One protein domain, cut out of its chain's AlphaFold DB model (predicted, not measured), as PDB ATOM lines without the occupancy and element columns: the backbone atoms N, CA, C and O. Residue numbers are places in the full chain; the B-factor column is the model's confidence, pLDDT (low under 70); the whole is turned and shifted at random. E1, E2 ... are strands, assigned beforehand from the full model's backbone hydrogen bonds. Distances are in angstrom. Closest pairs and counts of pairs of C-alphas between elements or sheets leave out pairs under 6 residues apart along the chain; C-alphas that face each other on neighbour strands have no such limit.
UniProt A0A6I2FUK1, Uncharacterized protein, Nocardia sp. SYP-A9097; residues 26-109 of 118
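This is residues 26 to 109 of the 118 residues of an uncharacterized protein of Nocardia sp. SYP-A9097 (UniProt A0A6I2FUK1). The domain is a narrow rod with a small, loosely formed sandwich at one end and a thin hairpin, E6 and E7, at the other. In the sandwich a short sheet, E1, E2 and E5, is partly face to face with one end of a longer, strongly twisted sheet, E4, E3 and E8. The printed part has 84 residues with no named helix and eight named strands, E1 to E8 in order along the chain; the class is all strand. The sheets run E1 - E2 - E5, E4 - E3 - E8 and E6 - E7, all antiparallel. The whole is loose, with a radius of gyration of the C-alphas of 16.5 A and spans of 57 by 17 by 16 A.

E1, residues 30 to 32, and E2, residues 37 to 40, form a hairpin at 172 degrees, with N 31 and O 39 2.8 A apart, within hydrogen-bond range. E3, residues 46 to 54, and E4, residues 59 to 66, form a hairpin at 155 degrees; N 48 and O 64 are 2.8 A apart, within hydrogen-bond range. E5, residues 71 to 73, is antiparallel to E2 at 159 degrees, with N 72 and O 38 2.9 A apart, within hydrogen-bond range. E6, residues 81 to 83, and E7, residues 92 to 94, form a hairpin at 149 degrees, with N 94 and O 81 2.8 A apart, within hydrogen-bond range. E8, residues 98 to 108, is antiparallel to E3 at 162 degrees, with N 47 and O 107 2.8 A apart, within hydrogen-bond range. The sheets E1 E2 E5 and E4 E3 E8 make a sandwich, two sheets face to face, 9.6 A centre to centre where they face each other, their strands at 14 degrees. The closest C-alphas of E4 and E5 are those of Val 66 and Glu 72, 6.1 A apart. E6 and E8 are apart, as are E3 and E7.

E1 begins at C-alpha 30, (-23.394, 18.615, 53.132). E2 is 10.1 A long from first to last C-alpha, E3 24.8 A and E4 22.0 A. E1, E5, E6 and E7 have three residues each and are 6.6, 6.8, 6.3 and 6.2 A long. E7 begins at C-alpha 92, (-10.763, 53.923, 37.818). E8, 26.4 A long, ends at C-alpha 108, (-19.316, 19.473, 62.306).

The two C-alphas farthest apart, those of Gly 43 and Asp 89, are 57.1 A apart. The printed part has no cut and no long link; the links E5 to E6 and E6 to E7 are short, the others tight. The mean pLDDT of the printed part is 88.1, and residues 87 to 90 are under 70.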
ATOM      1  N   LEU A  26     -17.896  17.748  50.778       81.81
ATOM      2  CA  LEU A  26     -17.029  18.417  51.747       81.81
ATOM      3  C   LEU A  26     -17.149  17.762  53.119       81.81
ATOM      4  O   LEU A  26     -16.166  17.652  53.843       81.81
ATOM      5  N   ALA A  27     -18.357  17.312  53.441       86.69
ATOM      6  CA  ALA A  27     -18.685  16.504  54.596       86.69
ATOM      7  C   ALA A  27     -19.939  15.664  54.281       86.69
ATOM      8  O   ALA A  27     -20.732  16.064  53.421       86.69
ATOM      9  N   PRO A  28     -20.152  14.526  54.965       89.81
ATOM     10  CA  PRO A  28     -21.318  13.680  54.735       89.81
ATOM     11  C   PRO A  28     -22.643  14.444  54.861       89.81
ATOM     12  O   PRO A  28     -22.935  15.042  55.894       89.81
ATOM     13  N   GLY A  29     -23.468  14.414  53.813       90.56
ATOM     14  CA  GLY A  29     -24.778  15.083  53.807       90.56
ATOM     15  C   GLY A  29     -24.735  16.615  53.714       90.56
ATOM     16  O   GLY A  29     -25.785  17.252  53.828       90.56
ATOM     17  N   LEU A  30     -23.558  17.205  53.477       92.81
ATOM     18  CA  LEU A  30     -23.394  18.615  53.132       92.81
ATOM     19  C   LEU A  30     -23.099  18.748  51.633       92.81
ATOM     20  O   LEU A  30     -22.086  18.261  51.130       92.81
ATOM     21  N   THR A  31     -23.971  19.459  50.926       92.62
ATOM     22  CA  THR A  31     -23.852  19.720  49.489       92.62
ATOM     23  C   THR A  31     -23.691  21.215  49.264       92.62
ATOM     24  O   THR A  31     -24.622  21.969  49.529       92.62
ATOM     25  N   CYS A  32     -22.538  21.648  48.754       91.31
ATOM     26  CA  CYS A  32     -22.304  23.043  48.380       91.31
ATOM     27  C   CYS A  32     -22.077  23.173  46.868       91.31
ATOM     28  O   CYS A  32     -21.356  22.364  46.280       91.31
ATOM     29  N   GLY A  33     -22.703  24.175  46.252       86.56
ATOM     30  CA  GLY A  33     -22.705  24.388  44.803       86.56
ATOM     31  C   GLY A  33     -22.048  25.697  44.364       86.56
ATOM     32  O   GLY A  33     -21.733  26.568  45.175       86.56
ATOM     33  N   ASP A  34     -21.872  25.852  43.052       81.88
ATOM     34  CA  ASP A  34     -21.334  27.076  42.432       81.88
ATOM     35  C   ASP A  34     -22.321  28.261  42.485       81.88
ATOM     36  O   ASP A  34     -21.975  29.395  42.159       81.88
ATOM     37  N   ASP A  35     -23.561  28.009  42.906       83.81
ATOM     38  CA  ASP A  35     -24.637  28.986  43.076       83.81
ATOM     39  C   ASP A  35     -24.611  29.690  44.443       83.81
ATOM     40  O   ASP A  35     -25.575  30.363  44.808       83.81
ATOM     41  N   TYR A  36     -23.488  29.606  45.166       86.75
ATOM     42  CA  TYR A  36     -23.295  30.218  46.488       86.75
ATOM     43  C   TYR A  36     -24.241  29.646  47.554       86.75
ATOM     44  O   TYR A  36     -24.556  30.322  48.540       86.75
ATOM     45  N   THR A  37     -24.704  28.411  47.354       89.94
ATOM     46  CA  THR A  37     -25.582  27.719  48.293       89.94
ATOM     47  C   THR A  37     -24.895  26.517  48.918       89.94
ATOM     48  O   THR A  37     -24.138  25.794  48.268       89.94
ATOM     49  N   CYS A  38     -25.178  26.301  50.200       92.94
ATOM     50  CA  CYS A  38     -24.840  25.076  50.906       92.94
ATOM     51  C   CYS A  38     -26.099  24.511  51.556       92.94
ATOM     52  O   CYS A  38     -26.761  25.185  52.346       92.94
ATOM     53  N   ARG A  39     -26.411  23.259  51.235       94.62
ATOM     54  CA  ARG A  39     -27.521  22.494  51.792       94.62
ATOM     55  C   ARG A  39     -26.993  21.425  52.733       94.62
ATOM     56  O   ARG A  39     -26.114  20.649  52.365       94.62
ATOM     57  N   ASN A  40     -27.565  21.375  53.927       94.44
ATOM     58  CA  ASN A  40     -27.280  20.369  54.934       94.44
ATOM     59  C   ASN A  40     -28.514  19.490  55.133       94.44
ATOM     60  O   ASN A  40     -29.542  19.970  55.601       94.44
ATOM     61  N   ASP A  41     -28.411  18.207  54.801       95.31
ATOM     62  CA  ASP A  41     -29.494  17.234  54.977       95.31
ATOM     63  C   ASP A  41     -29.394  16.455  56.307       95.31
ATOM     64  O   ASP A  41     -30.202  15.562  56.571       95.31
ATOM     65  N   THR A  42     -28.428  16.794  57.165       94.62
ATOM     66  CA  THR A  42     -28.162  16.132  58.453       94.62
ATOM     67  C   THR A  42     -28.764  16.883  59.648       94.62
ATOM     68  O   THR A  42     -29.242  18.012  59.520       94.62
ATOM     69  N   GLY A  43     -28.714  16.241  60.822       94.88
ATOM     70  CA  GLY A  43     -29.106  16.826  62.107       94.88
ATOM     71  C   GLY A  43     -28.020  17.674  62.786       94.88
ATOM     72  O   GLY A  43     -28.281  18.237  63.847       94.88
ATOM     73  N   ASP A  44     -26.823  17.754  62.203       94.00
ATOM     74  CA  ASP A  44     -25.683  18.503  62.733       94.00
ATOM     75  C   ASP A  44     -25.631  19.929  62.172       94.00
ATOM     76  O   ASP A  44     -26.274  20.244  61.174       94.00
ATOM     77  N   THR A  45     -24.847  20.803  62.797       93.75
ATOM     78  CA  THR A  45     -24.461  22.112  62.256       93.75
ATOM     79  C   THR A  45     -23.071  22.012  61.644       93.75
ATOM     80  O   THR A  45     -22.154  21.459  62.254       93.75
ATOM     81  N   TYR A  46     -22.896  22.565  60.447       93.38
ATOM     82  CA  TYR A  46     -21.606  22.606  59.767       93.38
ATOM     83  C   TYR A  46     -20.997  24.000  59.791       93.38
ATOM     84  O   TYR A  46     -21.651  24.980  59.433       93.38
ATOM     85  N   ARG A  47     -19.705  24.066  60.111       94.00
ATOM     86  CA  ARG A  47     -18.851  25.218  59.836       94.00
ATOM     87  C   ARG A  47     -18.114  24.995  58.526       94.00
ATOM     88  O   ARG A  47     -17.217  24.157  58.446       94.00
ATOM     89  N   VAL A  48     -18.467  25.770  57.513       92.94
ATOM     90  CA  VAL A  48     -17.902  25.689  56.166       92.94
ATOM     91  C   VAL A  48     -16.920  26.830  55.957       92.94
ATOM     92  O   VAL A  48     -17.275  28.002  56.085       92.94
ATOM     93  N   THR A  49     -15.683  26.501  55.606       92.62
ATOM     94  CA  THR A  49     -14.667  27.477  55.211       92.62
ATOM     95  C   THR A  49     -14.609  27.554  53.695       92.62
ATOM     96  O   THR A  49     -14.392  26.547  53.018       92.62
ATOM     97  N   TRP A  50     -14.754  28.757  53.156       91.44
ATOM     98  CA  TRP A  50     -14.741  28.999  51.718       91.44
ATOM     99  C   TRP A  50     -13.816  30.154  51.361       91.44
ATOM    100  O   TRP A  50     -13.526  31.027  52.184       91.44
ATOM    101  N   GLN A  51     -13.357  30.160  50.116       92.06
ATOM    102  CA  GLN A  51     -12.546  31.219  49.540       92.06
ATOM    103  C   GLN A  51     -13.119  31.642  48.188       92.06
ATOM    104  O   GLN A  51     -13.291  30.817  47.302       92.06
ATOM    105  N   ALA A  52     -13.394  32.932  48.017       91.75
ATOM    106  CA  ALA A  52     -13.705  33.521  46.724       91.75
ATOM    107  C   ALA A  52     -12.438  34.071  46.073       91.75
ATOM    108  O   ALA A  52     -11.660  34.790  46.711       91.75
ATOM    109  N   ILE A  53     -12.278  33.800  44.781       91.94
ATOM    110  CA  ILE A  53     -11.275  34.442  43.932       91.94
ATOM    111  C   ILE A  53     -11.949  35.585  43.184       91.94
ATOM    112  O   ILE A  53     -12.942  35.392  42.486       91.94
ATOM    113  N   CYS A  54     -11.420  36.794  43.330       93.00
ATOM    114  CA  CYS A  54     -12.018  38.005  42.785       93.00
ATOM    115  C   CYS A  54     -11.387  38.406  41.450       93.00
ATOM    116  O   CYS A  54     -10.181  38.268  41.237       93.00
ATOM    117  N   ASN A  55     -12.178  39.049  40.588       92.00
ATOM    118  CA  ASN A  55     -11.711  39.657  39.331       92.00
ATOM    119  C   ASN A  55     -10.618  40.728  39.522       92.00
ATOM    120  O   ASN A  55      -9.922  41.102  38.581       92.00
ATOM    121  N   THR A  56     -10.458  41.224  40.748       90.56
ATOM    122  CA  THR A  56      -9.411  42.160  41.156       90.56
ATOM    123  C   THR A  56      -8.068  41.487  41.454       90.56
ATOM    124  O   THR A  56      -7.122  42.183  41.819       90.56
ATOM    125  N   GLY A  57      -7.966  40.159  41.313       88.12
ATOM    126  CA  GLY A  57      -6.775  39.373  41.657       88.12
ATOM    127  C   GLY A  57      -6.584  39.176  43.164       88.12
ATOM    128  O   GLY A  57      -5.529  38.727  43.600       88.12
ATOM    129  N   ARG A  58      -7.587  39.544  43.967       89.31
ATOM    130  CA  ARG A  58      -7.620  39.334  45.418       89.31
ATOM    131  C   ARG A  58      -8.407  38.069  45.739       89.31
ATOM    132  O   ARG A  58      -9.277  37.675  44.969       89.31
ATOM    133  N   SER A  59      -8.143  37.480  46.897       89.94
ATOM    134  CA  SER A  59      -8.953  36.401  47.460       89.94
ATOM    135  C   SER A  59      -9.615  36.863  48.753       89.94
ATOM    136  O   SER A  59      -8.985  37.566  49.548       89.94
ATOM    137  N   GLN A  60     -10.851  36.441  48.991       89.25
ATOM    138  CA  GLN A  60     -11.529  36.604  50.275       89.25
ATOM    139  C   GLN A  60     -11.833  35.223  50.840       89.25
ATOM    140  O   GLN A  60     -12.443  34.417  50.154       89.25
ATOM    141  N   GLN A  61     -11.437  34.970  52.081       91.62
ATOM    142  CA  GLN A  61     -11.822  33.768  52.812       91.62
ATOM    143  C   GLN A  61     -12.810  34.150  53.908       91.62
ATOM    144  O   GLN A  61     -12.630  35.181  54.562       91.62
ATOM    145  N   ALA A  62     -13.835  33.334  54.109       89.75
ATOM    146  CA  ALA A  62     -14.747  33.492  55.228       89.75
ATOM    147  C   ALA A  62     -15.320  32.142  55.661       89.75
ATOM    148  O   ALA A  62     -15.005  31.084  55.106       89.75
ATOM    149  N   THR A  63     -16.164  32.210  56.682       91.38
ATOM    150  CA  THR A  63     -16.844  31.064  57.263       91.38
ATOM    151  C   THR A  63     -18.345  31.237  57.108       91.38
ATOM    152  O   THR A  63     -18.875  32.324  57.332       91.38
ATOM    153  N   LEU A  64     -19.016  30.160  56.721       91.44
ATOM    154  CA  LEU A  64     -20.463  30.027  56.706       91.44
ATOM    155  C   LEU A  64     -20.865  28.957  57.716       91.44
ATOM    156  O   LEU A  64     -20.222  27.912  57.803       91.44
ATOM    157  N   TRP A  65     -21.951  29.201  58.432       93.00
ATOM    158  CA  TRP A  65     -22.582  28.207  59.286       93.00
ATOM    159  C   TRP A  65     -23.843  27.700  58.615       93.00
ATOM    160  O   TRP A  65     -24.682  28.501  58.219       93.00
ATOM    161  N   VAL A  66     -23.956  26.383  58.473       93.75
ATOM    162  CA  VAL A  66     -25.111  25.731  57.855       93.75
ATOM    163  C   VAL A  66     -25.777  24.876  58.918       93.75
ATOM    164  O   VAL A  66     -25.247  23.839  59.321       93.75
ATOM    165  N   GLY A  67     -26.924  25.338  59.408       93.81
ATOM    166  CA  GLY A  67     -27.664  24.655  60.463       93.81
ATOM    167  C   GLY A  67     -28.258  23.311  60.016       93.81
ATOM    168  O   GLY A  67     -28.239  22.989  58.820       93.81
ATOM    169  N   PRO A  68     -28.823  22.533  60.950       94.94
ATOM    170  CA  PRO A  68     -29.441  21.243  60.657       94.94
ATOM    171  C   PRO A  68     -30.599  21.385  59.671       94.94
ATOM    172  O   PRO A  68     -31.429  22.284  59.825       94.94
ATOM    173  N   HIS A  69     -30.681  20.491  58.684       94.94
ATOM    174  CA  HIS A  69     -31.766  20.463  57.689       94.94
ATOM    175  C   HIS A  69     -32.037  21.820  57.005       94.94
ATOM    176  O   HIS A  69     -33.183  22.146  56.687       94.94
ATOM    177  N   SER A  70     -30.992  22.630  56.806       94.56
ATOM    178  CA  SER A  70     -31.098  23.995  56.286       94.56
ATOM    179  C   SER A  70     -30.432  24.154  54.919       94.56
ATOM    180  O   SER A  70     -29.687  23.293  54.441       94.56
ATOM    181  N   THR A  71     -30.735  25.263  54.251       94.69
ATOM    182  CA  THR A  71     -30.026  25.707  53.051       94.69
ATOM    183  C   THR A  71     -29.671  27.164  53.231       94.69
ATOM    184  O   THR A  71     -30.559  28.003  53.371       94.69
ATOM    185  N   GLU A  72     -28.378  27.448  53.202       92.81
ATOM    186  CA  GLU A  72     -27.854  28.788  53.400       92.81
ATOM    187  C   GLU A  72     -27.290  29.335  52.097       92.81
ATOM    188  O   GLU A  72     -26.612  28.631  51.343       92.81
ATOM    189  N   VAL A  73     -27.570  30.614  51.852       88.31
ATOM    190  CA  VAL A  73     -27.013  31.379  50.735       88.31
ATOM    191  C   VAL A  73     -26.019  32.367  51.312       88.31
ATOM    192  O   VAL A  73     -26.392  33.227  52.112       88.31
ATOM    193  N   PHE A  74     -24.765  32.300  50.884       83.75
ATOM    194  CA  PHE A  74     -23.750  33.247  51.339       83.75
ATOM    195  C   PHE A  74     -23.413  34.267  50.256       83.75
ATOM    196  O   PHE A  74     -23.514  34.016  49.057       83.75
ATOM    197  N   ARG A  75     -23.007  35.465  50.682       81.44
ATOM    198  CA  ARG A  75     -22.579  36.531  49.771       81.44
ATOM    199  C   ARG A  75     -21.066  36.647  49.800       81.44
ATOM    200  O   ARG A  75     -20.501  37.118  50.783       81.44
ATOM    201  N   ALA A  76     -20.421  36.283  48.697       84.06
ATOM    202  CA  ALA A  76     -19.022  36.623  48.487       84.06
ATOM    203  C   ALA A  76     -18.881  38.134  48.240       84.06
ATOM    204  O   ALA A  76     -19.529  38.691  47.350       84.06
ATOM    205  N   VAL A  77     -18.035  38.808  49.022       84.19
ATOM    206  CA  VAL A  77     -17.814  40.258  48.937       84.19
ATOM    207  C   VAL A  77     -16.394  40.526  48.460       84.19
ATOM    208  O   VAL A  77     -15.438  40.602  49.229       84.19
ATOM    209  N   CYS A  78     -16.256  40.732  47.157       90.38
ATOM    210  CA  CYS A  78     -14.967  41.060  46.575       90.38
ATOM    211  C   CYS A  78     -14.648  42.557  46.730       90.38
ATOM    212  O   CYS A  78     -15.422  43.401  46.270       90.38
ATOM    213  N   PRO A  79     -13.502  42.925  47.334       88.12
ATOM    214  CA  PRO A  79     -13.121  44.323  47.469       88.12
ATOM    215  C   PRO A  79     -12.810  44.941  46.097       88.12
ATOM    216  O   PRO A  79     -12.204  44.276  45.242       88.12
ATOM    217  N   PRO A  80     -13.182  46.215  45.876       88.94
ATOM    218  CA  PRO A  80     -12.874  46.910  44.638       88.94
ATOM    219  C   PRO A  80     -11.369  47.164  44.505       88.94
ATOM    220  O   PRO A  80     -10.631  47.248  45.491       88.94
ATOM    221  N   LEU A  81     -10.910  47.321  43.265       90.19
ATOM    222  CA  LEU A  81      -9.528  47.668  42.950       90.19
ATOM    223  C   LEU A  81      -9.474  49.031  42.280       90.19
ATOM    224  O   LEU A  81     -10.101  49.247  41.245       90.19
ATOM    225  N   TYR A  82      -8.665  49.923  42.835       87.38
ATOM    226  CA  TYR A  82      -8.309  51.162  42.167       87.38
ATOM    227  C   TYR A  82      -7.158  50.915  41.186       87.38
ATOM    228  O   TYR A  82      -6.090  50.446  41.588       87.38
ATOM    229  N   LYS A  83      -7.371  51.222  39.903       82.88
ATOM    230  CA  LYS A  83      -6.318  51.209  38.878       82.88
ATOM    231  C   LYS A  83      -5.968  52.641  38.462       82.88
ATOM    232  O   LYS A  83      -6.808  53.294  37.835       82.88
ATOM    233  N   PRO A  84      -4.756  53.135  38.767       80.81
ATOM    234  CA  PRO A  84      -4.291  54.416  38.243       80.81
ATOM    235  C   PRO A  84      -4.030  54.324  36.728       80.81
ATOM    236  O   PRO A  84      -3.693  53.257  36.218       80.81
ATOM    237  N   GLY A  85      -4.176  55.442  36.008       71.94
ATOM    238  CA  GLY A  85      -3.767  55.552  34.597       71.94
ATOM    239  C   GLY A  85      -4.770  55.062  33.545       71.94
ATOM    240  O   GLY A  85      -4.405  54.934  32.381       71.94
ATOM    241  N   PHE A  86      -6.027  54.799  33.914       74.56
ATOM    242  CA  PHE A  86      -7.110  54.670  32.934       74.56
ATOM    243  C   PHE A  86      -7.498  56.089  32.473       74.56
ATOM    244  O   PHE A  86      -7.841  56.907  33.322       74.56
ATOM    245  N   THR A  87      -7.403  56.403  31.176       63.44
ATOM    246  CA  THR A  87      -7.893  57.675  30.599       63.44
ATOM    247  C   THR A  87      -9.388  57.809  30.928       63.44
ATOM    248  O   THR A  87     -10.131  56.870  30.650       63.44
ATOM    249  N   GLU A  88      -9.906  58.857  31.571       54.16
ATOM    250  CA  GLU A  88      -9.476  60.256  31.665       54.16
ATOM    251  C   GLU A  88      -9.275  60.689  33.148       54.16
ATOM    252  O   GLU A  88     -10.180  60.659  33.980       54.16
ATOM    253  N   ASP A  89      -8.030  61.050  33.461       56.34
ATOM    254  CA  ASP A  89      -7.522  61.907  34.547       56.34
ATOM    255  C   ASP A  89      -7.314  61.463  36.012       56.34
ATOM    256  O   ASP A  89      -6.364  61.975  36.598       56.34
ATOM    257  N   PHE A  90      -8.007  60.499  36.635       62.66
ATOM    258  CA  PHE A  90      -7.695  60.150  38.055       62.66
ATOM    259  C   PHE A  90      -7.872  58.676  38.430       62.66
ATOM    260  O   PHE A  90      -8.213  58.354  39.563       62.66
ATOM    261  N   GLY A  91      -7.630  57.755  37.497       72.62
ATOM    262  CA  GLY A  91      -7.781  56.323  37.757       72.62
ATOM    263  C   GLY A  91      -9.240  55.866  37.847       72.62
ATOM    264  O   GLY A  91     -10.181  56.654  37.852       72.62
ATOM    265  N   LYS A  92      -9.438  54.548  37.865       85.75
ATOM    266  CA  LYS A  92     -10.763  53.923  37.818       85.75
ATOM    267  C   LYS A  92     -10.917  52.913  38.943       85.75
ATOM    268  O   LYS A  92     -10.088  52.014  39.098       85.75
ATOM    269  N   TRP A  93     -12.015  53.029  39.682       85.75
ATOM    270  CA  TRP A  93     -12.472  51.979  40.582       85.75
ATOM    271  C   TRP A  93     -13.105  50.852  39.772       85.75
ATOM    272  O   TRP A  93     -14.061  51.058  39.024       85.75
ATOM    273  N   ILE A  94     -12.551  49.655  39.913       87.31
ATOM    274  CA  ILE A  94     -13.099  48.427  39.348       87.31
ATOM    275  C   ILE A  94     -13.888  47.742  40.462       87.31
ATOM    276  O   ILE A  94     -13.279  47.404  41.484       87.31
ATOM    277  N   PRO A  95     -15.209  47.543  40.303       88.44
ATOM    278  CA  PRO A  95     -15.987  46.804  41.282       88.44
ATOM    279  C   PRO A  95     -15.448  45.376  41.394       88.44
ATOM    280  O   PRO A  95     -15.135  44.730  40.388       88.44
ATOM    281  N   GLY A  96     -15.308  44.911  42.634       88.31
ATOM    282  CA  GLY A  96     -14.927  43.538  42.910       88.31
ATOM    283  C   GLY A  96     -16.121  42.617  42.702       88.31
ATOM    284  O   GLY A  96     -17.182  42.830  43.284       88.31
ATOM    285  N   SER A  97     -15.933  41.579  41.899       89.69
ATOM    286  CA  SER A  97     -16.902  40.501  41.711       89.69
ATOM    287  C   SER A  97     -16.208  39.154  41.902       89.69
ATOM    288  O   SER A  97     -15.057  39.012  41.463       89.69
ATOM    289  N   PRO A  98     -16.868  38.176  42.547       89.94
ATOM    290  CA  PRO A  98     -16.356  36.815  42.610       89.94
ATOM    291  C   PRO A  98     -16.315  36.219  41.199       89.94
ATOM    292  O   PRO A  98     -17.248  36.386  40.415       89.94
ATOM    293  N   LEU A  99     -15.203  35.568  40.865       90.31
ATOM    294  CA  LEU A  99     -15.047  34.766  39.652       90.31
ATOM    295  C   LEU A  99     -15.353  33.300  39.939       90.31
ATOM    296  O   LEU A  99     -16.069  32.661  39.176       90.31
ATOM    297  N   THR A 100     -14.796  32.787  41.034       88.44
ATOM    298  CA  THR A 100     -14.963  31.409  41.494       88.44
ATOM    299  C   THR A 100     -15.040  31.380  43.012       88.44
ATOM    300  O   THR A 100     -14.579  32.309  43.689       88.44
ATOM    301  N   ILE A 101     -15.602  30.294  43.537       88.50
ATOM    302  CA  ILE A 101     -15.520  29.935  44.946       88.50
ATOM    303  C   ILE A 101     -14.942  28.543  45.069       88.50
ATOM    304  O   ILE A 101     -15.369  27.620  44.385       88.50
ATOM    305  N   ASP A 102     -14.036  28.414  46.022       89.94
ATOM    306  CA  ASP A 102     -13.505  27.151  46.475       89.94
ATOM    307  C   ASP A 102     -13.978  26.890  47.903       89.94
ATOM    308  O   ASP A 102     -13.738  27.673  48.825       89.94
ATOM    309  N   TYR A 103     -14.636  25.754  48.095       90.00
ATOM    310  CA  TYR A 103     -14.917  25.230  49.423       90.00
ATOM    311  C   TYR A 103     -13.681  24.475  49.919       90.00
ATOM    312  O   TYR A 103     -13.254  23.472  49.322       90.00
ATOM    313  N   LEU A 104     -13.080  25.015  50.976       90.94
ATOM    314  CA  LEU A 104     -11.790  24.574  51.500       90.94
ATOM    315  C   LEU A 104     -11.956  23.461  52.530       90.94
ATOM    316  O   LEU A 104     -11.210  22.487  52.483       90.94
ATOM    317  N   ASP A 105     -12.919  23.617  53.438       91.81
ATOM    318  CA  ASP A 105     -13.137  22.709  54.561       91.81
ATOM    319  C   ASP A 105     -14.590  22.767  55.050       91.81
ATOM    320  O   ASP A 105     -15.244  23.808  54.935       91.81
ATOM    321  N   ALA A 106     -15.081  21.666  55.614       93.62
ATOM    322  CA  ALA A 106     -16.360  21.610  56.306       93.62
ATOM    323  C   ALA A 106     -16.265  20.665  57.502       93.62
ATOM    324  O   ALA A 106     -15.969  19.480  57.356       93.62
ATOM    325  N   VAL A 107     -16.558  21.189  58.688       93.50
ATOM    326  CA  VAL A 107     -16.501  20.424  59.936       93.50
ATOM    327  C   VAL A 107     -17.815  20.529  60.686       93.50
ATOM    328  O   VAL A 107     -18.470  21.571  60.657       93.50
ATOM    329  N   VAL A 108     -18.198  19.447  61.361       93.56
ATOM    330  CA  VAL A 108     -19.316  19.473  62.306       93.56
ATOM    331  C   VAL A 108     -18.925  20.361  63.480       93.56
ATOM    332  O   VAL A 108     -17.893  20.146  64.116       93.56
ATOM    333  N   ASP A 109     -19.754  21.354  63.759       90.94
ATOM    334  CA  ASP A 109     -19.557  22.295  64.847       90.94
ATOM    335  C   ASP A 109     -20.935  22.686  65.402       90.94
ATOM    336  O   ASP A 109     -21.633  23.563  64.899       90.94
TER     337      ASP A 109